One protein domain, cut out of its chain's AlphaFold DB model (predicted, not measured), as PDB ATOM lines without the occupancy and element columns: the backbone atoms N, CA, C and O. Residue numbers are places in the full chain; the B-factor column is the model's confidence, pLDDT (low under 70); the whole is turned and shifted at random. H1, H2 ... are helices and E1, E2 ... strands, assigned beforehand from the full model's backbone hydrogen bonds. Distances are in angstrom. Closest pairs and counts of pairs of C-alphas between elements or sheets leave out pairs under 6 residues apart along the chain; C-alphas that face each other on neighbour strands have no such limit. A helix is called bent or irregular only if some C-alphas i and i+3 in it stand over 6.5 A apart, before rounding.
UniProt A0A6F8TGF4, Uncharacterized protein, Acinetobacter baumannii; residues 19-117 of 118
ATOM      1  N   SER A  19     170.205 175.324 203.560       96.81
ATOM      2  CA  SER A  19     171.561 175.020 204.010       96.81
ATOM      3  C   SER A  19     171.670 175.059 205.540       96.81
ATOM      4  O   SER A  19     170.854 175.657 206.239       96.81
ATOM      5  N   PHE A  20     172.758 174.511 206.075       94.69
ATOM      6  CA  PHE A  20     173.102 174.556 207.495       94.69
ATOM      7  C   PHE A  20     173.146 175.990 208.056       94.69
ATOM      8  O   PHE A  20     172.973 176.202 209.253       94.69
ATOM      9  N   LYS A  21     173.388 176.992 207.200       96.69
ATOM     10  CA  LYS A  21     173.435 178.414 207.568       96.69
ATOM     11  C   LYS A  21     172.136 179.170 207.280       96.69
ATOM     12  O   LYS A  21     172.115 180.382 207.462       96.69
ATOM     13  N   GLY A  22     171.070 178.478 206.879       95.56
ATOM     14  CA  GLY A  22     169.751 179.073 206.670       95.56
ATOM     15  C   GLY A  22     169.530 179.681 205.284       95.56
ATOM     16  O   GLY A  22     168.582 180.439 205.119       95.56
ATOM     17  N   PHE A  23     170.383 179.378 204.301       96.56
ATOM     18  CA  PHE A  23     170.222 179.867 202.929       96.56
ATOM     19  C   PHE A  23     169.383 178.880 202.125       96.56
ATOM     20  O   PHE A  23     169.658 177.682 202.153       96.56
ATOM     21  N   GLU A  24     168.373 179.375 201.416       96.38
ATOM     22  CA  GLU A  24     167.610 178.561 200.474       96.38
ATOM     23  C   GLU A  24     168.410 178.335 199.190       96.38
ATOM     24  O   GLU A  24     169.043 179.248 198.661       96.38
ATOM     25  N   VAL A  25     168.393 177.093 198.718       95.50
ATOM     26  CA  VAL A  25     169.108 176.645 197.528       95.50
ATOM     27  C   VAL A  25     168.136 175.902 196.624       95.50
ATOM     28  O   VAL A  25     167.594 174.876 197.036       95.50
ATOM     29  N   ASP A  26     167.955 176.391 195.400       93.62
ATOM     30  CA  ASP A  26     167.238 175.695 194.327       93.62
ATOM     31  C   ASP A  26     168.167 174.659 193.674       93.62
ATOM     32  O   ASP A  26     169.289 174.980 193.269       93.62
ATOM     33  N   ILE A  27     167.726 173.399 193.579       91.44
ATOM     34  CA  ILE A  27     168.571 172.328 193.032       91.44
ATOM     35  C   ILE A  27     168.723 172.381 191.504       91.44
ATOM     36  O   ILE A  27     169.571 171.679 190.951       91.44
ATOM     37  N   TYR A  28     167.908 173.177 190.817       90.00
ATOM     38  CA  TYR A  28     167.972 173.361 189.368       90.00
ATOM     39  C   TYR A  28     168.935 174.476 188.955       90.00
ATOM     40  O   TYR A  28     169.311 174.563 187.783       90.00
ATOM     41  N   ASP A  29     169.391 175.288 189.910       91.81
ATOM     42  CA  ASP A  29     170.417 176.289 189.661       91.81
ATOM     43  C   ASP A  29     171.794 175.654 189.455       91.81
ATOM     44  O   ASP A  29     172.131 174.593 189.977       91.81
ATOM     45  N   HIS A  30     172.657 176.346 188.716       90.75
ATOM     46  CA  HIS A  30     174.049 175.924 188.533       90.75
ATOM     47  C   HIS A  30     174.987 176.496 189.600       90.75
ATOM     48  O   HIS A  30     176.131 176.057 189.716       90.75
ATOM     49  N   THR A  31     174.535 177.498 190.356       94.94
ATOM     50  CA  THR A  31     175.329 178.182 191.379       94.94
ATOM     51  C   THR A  31     174.562 178.178 192.686       94.94
ATOM     52  O   THR A  31     173.501 178.776 192.777       94.94
ATOM     53  N   TRP A  32     175.094 177.497 193.695       95.62
ATOM     54  CA  TRP A  32     174.408 177.285 194.965       95.62
ATOM     55  C   TRP A  32     175.107 178.057 196.076       95.62
ATOM     56  O   TRP A  32     176.298 177.854 196.333       95.62
ATOM     57  N   VAL A  33     174.374 178.943 196.744       96.88
ATOM     58  CA  VAL A  33     174.881 179.749 197.860       96.88
ATOM     59  C   VAL A  33     174.573 179.026 199.167       96.88
ATOM     60  O   VAL A  33     173.424 178.916 199.571       96.88
ATOM     61  N   LEU A  34     175.606 178.515 199.834       96.81
ATOM     62  CA  LEU A  34     175.455 177.806 201.105       96.81
ATOM     63  C   LEU A  34     175.497 178.765 202.295       96.81
ATOM     64  O   LEU A  34     174.827 178.517 203.294       96.81
ATOM     65  N   ASP A  35     176.289 179.833 202.194       96.62
ATOM     66  CA  ASP A  35     176.300 180.974 203.111       96.62
ATOM     67  C   ASP A  35     176.968 182.205 202.471       96.62
ATOM     68  O   ASP A  35     177.355 182.167 201.304       96.62
ATOM     69  N   ILE A  36     177.154 183.274 203.258       96.06
ATOM     70  CA  ILE A  36     177.768 184.545 202.833       96.06
ATOM     71  C   ILE A  36     179.166 184.417 202.195       96.06
ATOM     72  O   ILE A  36     179.571 185.299 201.447       96.06
ATOM     73  N   ASN A  37     179.911 183.347 202.486       97.00
ATOM     74  CA  ASN A  37     181.294 183.122 202.046       97.00
ATOM     75  C   ASN A  37     181.442 181.886 201.138       97.00
ATOM     76  O   ASN A  37     182.498 181.665 200.528       97.00
ATOM     77  N   HIS A  38     180.425 181.026 201.071       97.25
ATOM     78  CA  HIS A  38     180.517 179.720 200.432       97.25
ATOM     79  C   HIS A  38     179.470 179.562 199.336       97.25
ATOM     80  O   HIS A  38     178.323 179.207 199.585       97.25
ATOM     81  N   THR A  39     179.933 179.716 198.099       96.88
ATOM     82  CA  THR A  39     179.186 179.386 196.885       96.88
ATOM     83  C   THR A  39     179.816 178.177 196.191       96.88
ATOM     84  O   THR A  39     181.045 178.022 196.182       96.88
ATOM     85  N   VAL A  40     178.977 177.316 195.621       96.19
ATOM     86  CA  VAL A  40     179.354 176.108 194.881       96.19
ATOM     87  C   VAL A  40     178.872 176.227 193.438       96.19
ATOM     88  O   VAL A  40     177.749 176.647 193.192       96.19
ATOM     89  N   ASN A  41     179.717 175.839 192.483       95.50
ATOM     90  CA  ASN A  41     179.343 175.719 191.077       95.50
ATOM     91  C   ASN A  41     179.071 174.243 190.748       95.50
ATOM     92  O   ASN A  41     179.969 173.413 190.883       95.50
ATOM     93  N   MET A  42     177.851 173.948 190.307       94.81
ATOM     94  CA  MET A  42     177.329 172.608 190.035       94.81
ATOM     95  C   MET A  42     177.341 172.242 188.541       94.81
ATOM     96  O   MET A  42     176.848 171.179 188.180       94.81
ATOM     97  N   LEU A  43     177.933 173.058 187.655       93.31
ATOM     98  CA  LEU A  43     177.919 172.836 186.194       93.31
ATOM     99  C   LEU A  43     178.403 171.443 185.775       93.31
ATOM    100  O   LEU A  43     177.880 170.861 184.832       93.31
ATOM    101  N   ASN A  44     179.405 170.895 186.467       95.00
ATOM    102  CA  ASN A  44     179.963 169.583 186.132       95.00
ATOM    103  C   ASN A  44     179.122 168.408 186.651       95.00
ATOM    104  O   ASN A  44     179.441 167.266 186.330       95.00
ATOM    105  N   LEU A  45     178.065 168.657 187.429       94.88
ATOM    106  CA  LEU A  45     177.200 167.606 187.962       94.88
ATOM    107  C   LEU A  45     176.500 166.837 186.828       94.88
ATOM    108  O   LEU A  45     176.313 165.627 186.920       94.88
ATOM    109  N   SER A  46     176.175 167.520 185.727       94.56
ATOM    110  CA  SER A  46     175.544 166.932 184.538       94.56
ATOM    111  C   SER A  46     176.437 165.958 183.764       94.56
ATOM    112  O   SER A  46     175.926 165.228 182.921       94.56
ATOM    113  N   LYS A  47     177.749 165.927 184.042       96.88
ATOM    114  CA  LYS A  47     178.698 165.004 183.399       96.88
ATOM    115  C   LYS A  47     178.653 163.596 183.988       96.88
ATOM    116  O   LYS A  47     179.152 162.666 183.363       96.88
ATOM    117  N   PHE A  48     178.090 163.440 185.184       97.00
ATOM    118  CA  PHE A  48     177.821 162.126 185.749       97.00
ATOM    119  C   PHE A  48     176.603 161.487 185.083       97.00
ATOM    120  O   PHE A  48     175.686 162.181 184.637       97.00
ATOM    121  N   SER A  49     176.578 160.155 185.063       96.62
ATOM    122  CA  SER A  49     175.377 159.408 184.705       96.62
ATOM    123  C   SER A  49     174.241 159.731 185.668       96.62
ATOM    124  O   SER A  49     174.471 160.192 186.783       96.62
ATOM    125  N   GLU A  50     173.000 159.475 185.265       94.44
ATOM    126  CA  GLU A  50     171.834 159.798 186.089       94.44
ATOM    127  C   GLU A  50     171.920 159.216 187.506       94.44
ATOM    128  O   GLU A  50     171.658 159.930 188.474       94.44
ATOM    129  N   LYS A  51     172.359 157.958 187.624       92.94
ATOM    130  CA  LYS A  51     172.502 157.271 188.908       92.94
ATOM    131  C   LYS A  51     173.570 157.926 189.786       92.94
ATOM    132  O   LYS A  51     173.264 158.365 190.889       92.94
ATOM    133  N   VAL A  52     174.800 158.054 189.283       95.31
ATOM    134  CA  VAL A  52     175.906 158.648 190.057       95.31
ATOM    135  C   VAL A  52     175.616 160.106 190.384       95.31
ATOM    136  O   VAL A  52     175.908 160.579 191.479       95.31
ATOM    137  N   ARG A  53     174.988 160.827 189.454       95.19
ATOM    138  CA  ARG A  53     174.547 162.201 189.661       95.19
ATOM    139  C   ARG A  53     173.590 162.309 190.841       95.19
ATOM    140  O   ARG A  53     173.769 163.209 191.657       95.19
ATOM    141  N   ALA A  54     172.597 161.424 190.931       92.88
ATOM    142  CA  ALA A  54     171.649 161.405 192.040       92.88
ATOM    143  C   ALA A  54     172.355 161.121 193.376       92.88
ATOM    144  O   ALA A  54     172.141 161.854 194.341       92.88
ATOM    145  N   ASP A  55     173.260 160.141 193.412       93.25
ATOM    146  CA  ASP A  55     174.018 159.784 194.618       93.25
ATOM    147  C   ASP A  55     174.920 160.937 195.096       93.25
ATOM    148  O   ASP A  55     174.905 161.310 196.276       93.25
ATOM    149  N   VAL A  56     175.654 161.571 194.172       94.75
ATOM    150  CA  VAL A  56     176.490 162.750 194.453       94.75
ATOM    151  C   VAL A  56     175.643 163.911 194.967       94.75
ATOM    152  O   VAL A  56     176.009 164.561 195.949       94.75
ATOM    153  N   LEU A  57     174.499 164.165 194.331       94.19
ATOM    154  CA  LEU A  57     173.599 165.250 194.700       94.19
ATOM    155  C   LEU A  57     173.004 165.046 196.097       94.19
ATOM    156  O   LEU A  57     173.091 165.942 196.936       94.19
ATOM    157  N   ASN A  58     172.464 163.858 196.373       93.25
ATOM    158  CA  ASN A  58     171.859 163.518 197.660       93.25
ATOM    159  C   ASN A  58     172.880 163.595 198.800       93.25
ATOM    160  O   ASN A  58     172.615 164.194 199.846       93.25
ATOM    161  N   THR A  59     174.078 163.054 198.574       93.81
ATOM    162  CA  THR A  59     175.177 163.096 199.544       93.81
ATOM    163  C   THR A  59     175.612 164.536 199.817       93.81
ATOM    164  O   THR A  59     175.776 164.938 200.970       93.81
ATOM    165  N   PHE A  60     175.738 165.364 198.776       94.88
ATOM    166  CA  PHE A  60     176.061 166.778 198.945       94.88
ATOM    167  C   PHE A  60     174.976 167.544 199.714       94.88
ATOM    168  O   PHE A  60     175.308 168.263 200.659       94.88
ATOM    169  N   ILE A  61     173.698 167.369 199.355       95.06
ATOM    170  CA  ILE A  61     172.563 168.003 200.044       95.06
ATOM    171  C   ILE A  61     172.571 167.621 201.526       95.06
ATOM    172  O   ILE A  61     172.380 168.486 202.381       95.06
ATOM    173  N   HIS A  62     172.861 166.361 201.858       94.38
ATOM    174  CA  HIS A  62     172.992 165.925 203.247       94.38
ATOM    175  C   HIS A  62     174.042 166.752 204.010       94.38
ATOM    176  O   HIS A  62     173.733 167.334 205.053       94.38
ATOM    177  N   PHE A  63     175.264 166.882 203.484       94.56
ATOM    178  CA  PHE A  63     176.299 167.689 204.142       94.56
ATOM    179  C   PHE A  63     175.958 169.176 204.186       94.56
ATOM    180  O   PHE A  63     176.235 169.836 205.192       94.56
ATOM    181  N   ALA A  64     175.357 169.695 203.116       95.81
ATOM    182  CA  ALA A  64     174.959 171.088 203.020       95.81
ATOM    183  C   ALA A  64     173.874 171.440 204.043       95.81
ATOM    184  O   ALA A  64     173.905 172.550 204.563       95.81
ATOM    185  N   LYS A  65     172.972 170.507 204.376       95.56
ATOM    186  CA  LYS A  65     171.919 170.675 205.391       95.56
ATOM    187  C   LYS A  65     172.422 170.474 206.819       95.56
ATOM    188  O   LYS A  65     172.032 171.224 207.709       95.56
ATOM    189  N   TYR A  66     173.255 169.457 207.051       95.06
ATOM    190  CA  TYR A  66     173.458 168.919 208.404       95.06
ATOM    191  C   TYR A  66     174.888 169.017 208.950       95.06
ATOM    192  O   TYR A  66     175.087 168.743 210.129       95.06
ATOM    193  N   SER A  67     175.884 169.398 208.142       92.50
ATOM    194  CA  SER A  67     177.286 169.459 208.585       92.50
ATOM    195  C   SER A  67     177.827 170.891 208.641       92.50
ATOM    196  O   SER A  67     177.841 171.512 209.700       92.50
ATOM    197  N   SER A  68     178.319 171.421 207.520       93.81
ATOM    198  CA  SER A  68     178.770 172.811 207.394       93.81
ATOM    199  C   SER A  68     178.948 173.182 205.924       93.81
ATOM    200  O   SER A  68     179.316 172.334 205.106       93.81
ATOM    201  N   SER A  69     178.779 174.465 205.595       95.06
ATOM    202  CA  SER A  69     178.987 174.983 204.237       95.06
ATOM    203  C   SER A  69     180.401 174.716 203.720       95.06
ATOM    204  O   SER A  69     180.581 174.337 202.566       95.06
ATOM    205  N   THR A  70     181.415 174.876 204.577       95.00
ATOM    206  CA  THR A  70     182.820 174.643 204.218       95.00
ATOM    207  C   THR A  70     183.071 173.176 203.886       95.00
ATOM    208  O   THR A  70     183.687 172.881 202.862       95.00
ATOM    209  N   HIS A  71     182.580 172.250 204.716       92.56
ATOM    210  CA  HIS A  71     182.760 170.822 204.471       92.56
ATOM    211  C   HIS A  71     182.031 170.382 203.199       92.56
ATOM    212  O   HIS A  71     182.649 169.769 202.331       92.56
ATOM    213  N   ALA A  72     180.761 170.770 203.044       95.44
ATOM    214  CA  ALA A  72     179.968 170.462 201.859       95.44
ATOM    215  C   ALA A  72     180.638 170.989 200.578       95.44
ATOM    216  O   ALA A  72     180.842 170.222 199.634       95.44
ATOM    217  N   LYS A  73     181.064 172.264 200.572       95.81
ATOM    218  CA  LYS A  73     181.779 172.897 199.450       95.81
ATOM    219  C   LYS A  73     183.050 172.144 199.082       95.81
ATOM    220  O   LYS A  73     183.307 171.931 197.901       95.81
ATOM    221  N   GLU A  74     183.866 171.757 200.059       93.75
ATOM    222  CA  GLU A  74     185.103 171.039 199.761       93.75
ATOM    223  C   GLU A  74     184.828 169.622 199.238       93.75
ATOM    224  O   GLU A  74     185.513 169.207 198.309       93.75
ATOM    225  N   MET A  75     183.819 168.897 199.743       93.69
ATOM    226  CA  MET A  75     183.498 167.547 199.241       93.69
ATOM    227  C   MET A  75     183.086 167.598 197.771       93.69
ATOM    228  O   MET A  75     183.704 166.958 196.916       93.69
ATOM    229  N   ILE A  76     182.087 168.425 197.458       95.69
ATOM    230  CA  ILE A  76     181.542 168.508 196.101       95.69
ATOM    231  C   ILE A  76     182.559 169.062 195.108       95.69
ATOM    232  O   ILE A  76     182.628 168.607 193.973       95.69
ATOM    233  N   ARG A  77     183.430 169.983 195.540       94.31
ATOM    234  CA  ARG A  77     184.504 170.527 194.703       94.31
ATOM    235  C   ARG A  77     185.423 169.443 194.151       94.31
ATOM    236  O   ARG A  77     185.924 169.603 193.040       94.31
ATOM    237  N   TYR A  78     185.694 168.392 194.922       93.94
ATOM    238  CA  TYR A  78     186.524 167.281 194.461       93.94
ATOM    239  C   TYR A  78     185.699 166.231 193.716       93.94
ATOM    240  O   TYR A  78     186.152 165.770 192.674       93.94
ATOM    241  N   ALA A  79     184.464 165.941 194.131       94.94
ATOM    242  CA  ALA A  79     183.567 165.082 193.351       94.94
ATOM    243  C   ALA A  79     183.367 165.587 191.916       94.94
ATOM    244  O   ALA A  79     183.618 164.863 190.958       94.94
ATOM    245  N   LEU A  80     183.045 166.871 191.746       95.81
ATOM    246  CA  LEU A  80     182.796 167.485 190.439       95.81
ATOM    247  C   LEU A  80     184.031 167.572 189.526       95.81
ATOM    248  O   LEU A  80     183.899 167.928 188.355       95.81
ATOM    249  N   LYS A  81     185.232 167.269 190.033       95.44
ATOM    250  CA  LYS A  81     186.440 167.150 189.205       95.44
ATOM    251  C   LYS A  81     186.572 165.780 188.564       95.44
ATOM    252  O   LYS A  81     187.215 165.700 187.527       95.44
ATOM    253  N   TYR A  82     185.988 164.734 189.145       95.88
ATOM    254  CA  TYR A  82     186.141 163.366 188.654       95.88
ATOM    255  C   TYR A  82     185.839 163.230 187.156       95.88
ATOM    256  O   TYR A  82     186.783 162.961 186.416       95.88
ATOM    257  N   PRO A  83     184.626 163.551 186.664       96.44
ATOM    258  CA  PRO A  83     184.297 163.353 185.253       96.44
ATOM    259  C   PRO A  83     185.090 164.283 184.325       96.44
ATOM    260  O   PRO A  83     185.206 164.029 183.132       96.44
ATOM    261  N   VAL A  84     185.655 165.374 184.857       95.44
ATOM    262  CA  VAL A  84     186.524 166.288 184.101       95.44
ATOM    263  C   VAL A  84     187.928 165.715 183.932       95.44
ATOM    264  O   VAL A  84     188.544 165.925 182.894       95.44
ATOM    265  N   LEU A  85     188.442 165.031 184.953       95.25
ATOM    266  CA  LEU A  85     189.807 164.509 184.973       95.25
ATOM    267  C   LEU A  85     189.924 163.122 184.341       95.25
ATOM    268  O   LEU A  85     190.971 162.807 183.789       95.25
ATOM    269  N   THR A  86     188.876 162.306 184.437       95.69
ATOM    270  CA  THR A  86     188.871 160.914 183.958       95.69
ATOM    271  C   THR A  86     188.126 160.759 182.633       95.69
ATOM    272  O   THR A  86     188.336 159.798 181.903       95.69
ATOM    273  N   GLY A  87     187.218 161.690 182.312       95.75
ATOM    274  CA  GLY A  87     186.270 161.533 181.206       95.75
ATOM    275  C   GLY A  87     185.184 160.481 181.467       95.75
ATOM    276  O   GLY A  87     184.379 160.210 180.581       95.75
ATOM    277  N   GLU A  88     185.142 159.891 182.663       96.62
ATOM    278  CA  GLU A  88     184.195 158.841 183.035       96.62
ATOM    279  C   GLU A  88     182.954 159.464 183.698       96.62
ATOM    280  O   GLU A  88     183.063 160.256 184.637       96.62
ATOM    281  N   SER A  89     181.762 159.087 183.230       96.75
ATOM    282  CA  SER A  89     180.480 159.503 183.823       96.75
ATOM    283  C   SER A  89     180.035 158.609 184.986       96.75
ATOM    284  O   SER A  89     179.131 158.973 185.735       96.75
ATOM    285  N   GLU A  90     180.651 157.436 185.115       96.50
ATOM    286  CA  GLU A  90     180.416 156.433 186.153       96.50
ATOM    287  C   GLU A  90     181.641 156.332 187.067       96.50
ATOM    288  O   GLU A  90     182.766 156.567 186.626       96.50
ATOM    289  N   ILE A  91     181.454 155.925 188.324       93.00
ATOM    290  CA  ILE A  91     182.580 155.668 189.232       93.00
ATOM    291  C   ILE A  91     183.162 154.283 188.917       93.00
ATOM    292  O   ILE A  91     182.745 153.264 189.466       93.00
ATOM    293  N   THR A  92     184.132 154.240 188.001       94.81
ATOM    294  CA  THR A  92     184.802 153.003 187.569       94.81
ATOM    295  C   THR A  92     186.174 152.842 188.220       94.81
ATOM    296  O   THR A  92     186.812 153.818 188.626       94.81
ATOM    297  N   LEU A  93     186.684 151.603 188.293       94.44
ATOM    298  CA  LEU A  93     188.039 151.339 188.796       94.44
ATOM    299  C   LEU A  93     189.094 152.114 187.995       94.44
ATOM    300  O   LEU A  93     189.985 152.724 188.585       94.44
ATOM    301  N   LYS A  94     188.964 152.124 186.663       95.69
ATOM    302  CA  LYS A  94     189.840 152.877 185.762       95.69
ATOM    303  C   LYS A  94     189.812 154.369 186.099       95.69
ATOM    304  O   LYS A  94     190.866 154.936 186.376       95.69
ATOM    305  N   GLY A  95     188.627 154.974 186.179       95.56
ATOM    306  CA  GLY A  95     188.518 156.390 186.515       95.56
ATOM    307  C   GLY A  95     189.037 156.705 187.922       95.56
ATOM    308  O   GLY A  95     189.690 157.720 188.126       95.56
ATOM    309  N   ILE A  96     188.857 155.816 188.907       93.69
ATOM    310  CA  ILE A  96     189.461 155.991 190.242       93.69
ATOM    311  C   ILE A  96     190.995 155.999 190.162       93.69
ATOM    312  O   ILE A  96     191.632 156.802 190.847       93.69
ATOM    313  N   LEU A  97     191.601 155.114 189.367       93.94
ATOM    314  CA  LEU A  97     193.056 155.066 189.197       93.94
ATOM    315  C   LEU A  97     193.580 156.333 188.514       93.94
ATOM    316  O   LEU A  97     194.540 156.930 188.997       93.94
ATOM    317  N   GLU A  98     192.919 156.794 187.455       94.62
ATOM    318  CA  GLU A  98     193.263 158.044 186.766       94.62
ATOM    319  C   GLU A  98     193.119 159.262 187.688       94.62
ATOM    320  O   GLU A  98     194.030 160.084 187.797       94.62
ATOM    321  N   TYR A  99     192.019 159.333 188.441       94.19
ATOM    322  CA  TYR A  99     191.783 160.394 189.414       94.19
ATOM    323  C   TYR A  99     192.851 160.406 190.518       94.19
ATOM    324  O   TYR A  99     193.353 161.467 190.893       94.19
ATOM    325  N   LYS A 100     193.255 159.228 191.018       92.25
ATOM    326  CA  LYS A 100     194.369 159.087 191.970       92.25
ATOM    327  C   LYS A 100     195.691 159.560 191.379       92.25
ATOM    328  O   LYS A 100     196.417 160.281 192.059       92.25
ATOM    329  N   ASN A 101     195.980 159.204 190.130       91.94
ATOM    330  CA  ASN A 101     197.209 159.612 189.450       91.94
ATOM    331  C   ASN A 101     197.306 161.138 189.304       91.94
ATOM    332  O   ASN A 101     198.395 161.690 189.436       91.94
ATOM    333  N   TYR A 102     196.177 161.830 189.128       90.56
ATOM    334  CA  TYR A 102     196.147 163.296 189.105       90.56
ATOM    335  C   TYR A 102     196.537 163.936 190.452       90.56
ATOM    336  O   TYR A 102     197.066 165.047 190.498       90.56
ATOM    337  N   PHE A 103     196.302 163.239 191.567       89.50
ATOM    338  CA  PHE A 103     196.661 163.674 192.922       89.50
ATOM    339  C   PHE A 103     197.782 162.814 193.527       89.50
ATOM    340  O   PHE A 103     197.762 162.533 194.724       89.50
ATOM    341  N   ASN A 104     198.751 162.391 192.711       87.19
ATOM    342  CA  ASN A 104     199.834 161.491 193.126       87.19
ATOM    343  C   ASN A 104     200.803 162.085 194.170       87.19
ATOM    344  O   ASN A 104     201.487 161.339 194.869       87.19
ATOM    345  N   ASP A 105     200.865 163.410 194.305       89.62
ATOM    346  CA  ASP A 105     201.652 164.077 195.339       89.62
ATOM    347  C   ASP A 105     200.998 163.883 196.718       89.62
ATOM    348  O   ASP A 105     199.824 164.201 196.920       89.62
ATOM    349  N   LYS A 106     201.784 163.428 197.702       83.38
ATOM    350  CA  LYS A 106     201.345 163.192 199.089       83.38
ATOM    351  C   LYS A 106     200.635 164.401 199.710       83.38
ATOM    352  O   LYS A 106     199.704 164.242 200.496       83.38
ATOM    353  N   ARG A 107     201.010 165.623 199.324       88.31
ATOM    354  CA  ARG A 107     200.363 166.864 199.789       88.31
ATOM    355  C   ARG A 107     198.898 166.969 199.365       88.31
ATOM    356  O   ARG A 107     198.176 167.806 199.898       88.31
ATOM    357  N   TYR A 108     198.446 166.156 198.415       87.12
ATOM    358  CA  TYR A 108     197.088 166.142 197.882       87.12
ATOM    359  C   TYR A 108     196.257 164.938 198.327       87.12
ATOM    360  O   TYR A 108     195.099 164.829 197.929       87.12
ATOM    361  N   GLU A 109     196.777 164.093 199.218       83.62
ATOM    362  CA  GLU A 109     196.056 162.924 199.730       83.62
ATOM    363  C   GLU A 109     194.712 163.298 200.384       83.62
ATOM    364  O   GLU A 109     193.701 162.621 200.185       83.62
ATOM    365  N   TYR A 110     194.647 164.444 201.071       84.94
ATOM    366  CA  TYR A 110     193.396 164.944 201.648       84.94
ATOM    367  C   TYR A 110     192.307 165.202 200.592       84.94
ATOM    368  O   TYR A 110     191.122 165.094 200.906       84.94
ATOM    369  N   LYS A 111     192.678 165.522 199.343       88.06
ATOM    370  CA  LYS A 111     191.741 165.748 198.228       88.06
ATOM    371  C   LYS A 111     191.099 164.438 197.785       88.06
ATOM    372  O   LYS A 111     189.900 164.397 197.524       88.06
ATOM    373  N   LEU A 112     191.881 163.356 197.772       87.69
ATOM    374  CA  LEU A 112     191.369 162.006 197.535       87.69
ATOM    375  C   LEU A 112     190.429 161.576 198.660       87.69
ATOM    376  O   LEU A 112     189.383 160.999 198.385       87.69
ATOM    377  N   ALA A 113     190.762 161.900 199.911       86.50
ATOM    378  CA  ALA A 113     189.879 161.623 201.042       86.50
ATOM    379  C   ALA A 113     188.520 162.333 200.912       86.50
ATOM    380  O   ALA A 113     187.510 161.760 201.302       86.50
ATOM    381  N   LYS A 114     188.473 163.538 200.323       89.75
ATOM    382  CA  LYS A 114     187.210 164.252 200.069       89.75
ATOM    383  C   LYS A 114     186.341 163.581 199.004       89.75
ATOM    384  O   LYS A 114     185.124 163.615 199.111       89.75
ATOM    385  N   PHE A 115     186.961 162.975 197.993       88.44
ATOM    386  CA  PHE A 115     186.242 162.243 196.950       88.44
ATOM    387  C   PHE A 115     185.612 160.944 197.476       88.44
ATOM    388  O   PHE A 115     184.484 160.647 197.122       88.44
ATOM    389  N   ARG A 116     186.295 160.218 198.374       85.88
ATOM    390  CA  ARG A 116     185.853 158.914 198.932       85.88
ATOM    391  C   ARG A 116     184.563 158.951 199.762       85.88
ATOM    392  O   ARG A 116     184.157 157.923 200.289       85.88
ATOM    393  N   VAL A 117     184.000 160.134 199.973       83.25
ATOM    394  CA  VAL A 117     182.729 160.314 200.681       83.25
ATOM    395  C   VAL A 117     181.540 159.888 199.811       83.25
ATOM    396  O   VAL A 117     180.493 159.553 200.356       83.25
TER     397      VAL A 117
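Overview. This is residues 19 to 117 of the 118 residues of an uncharacterized protein of Acinetobacter baumannii (UniProt A0A6F8TGF4). A helical hairpin, H2 and H3, lies between a small strand hairpin, E2 and E3, which packs on H3, and a loose arc of helices, H4, H5 and H6, whose last helix folds back onto H3. E1 lies beside E2, and short H1 leads from the strands into H2. The printed part has 99 residues, in the order E1 E2 E3 H1 H2 H3 H4 H5 H6; the sheet E2 - E3 is antiparallel, and the class is mostly helix. It is compact, with a radius of gyration of the C-alphas of 13.4 A and spans of 38 by 31 by 18 A.

Along the chain. Find C-alpha 24 at (167.610, 178.561, 200.474), where E1 begins, residues 24 to 26. Then come E2, 31 to 35, 12.1 A, E3, 38 to 41, H1, 43 to 47, H2, 50 to 66, 24.2 A, H3, 69 to 79, 15.4 A, H4, 82 to 86, H5, 93 to 102, 14.5 A, and H6, 106 to 115, 15.3 A, ending at C-alpha 115 (186.242, 162.243, 196.950). H1 is only just irregular, C-alphas 43 and 46 being 6.6 A apart; H6 is irregular, with 7.5 A from C-alpha 107 to 110.

Arrangement. E1 pairs with no named strand. In the hairpin E2 and E3, N 32 and O 40 are 2.8 A apart, within hydrogen-bond range. The closest C-alphas of E3 and H3 are Val 40 and Lys 73, 6.1 A. H2 and H3, a helical hairpin, touch at Phe 63 and Ala 72, their closest C-alphas, 5.1 A, at a shallow tilt of 18 degrees, opposite ways. H1 touches H4, closest C-alphas Lys 47 and Pro 83, 6.1 A. H4 touches H5, closest C-alphas Thr 86 and Gly 95, 5.2 A. H6 touches H3, about perpendicular at 81 degrees, closest C-alphas Met 75 and Lys 114, 5.0 A. Every O i to N i+4 pair is within range in H2, H3, H4 and H5; H1 has 0 of 1 and H6 3 of 6, with 1 of 2 and 6 of 7 O i to N i+3 pairs.

Size, cuts and confidence. Look to Gly 22 and Lys 94 for the C-alphas farthest apart, 39.1 A. The printed part has no cut and no long link, and no printed residue is under 70 in pLDDT.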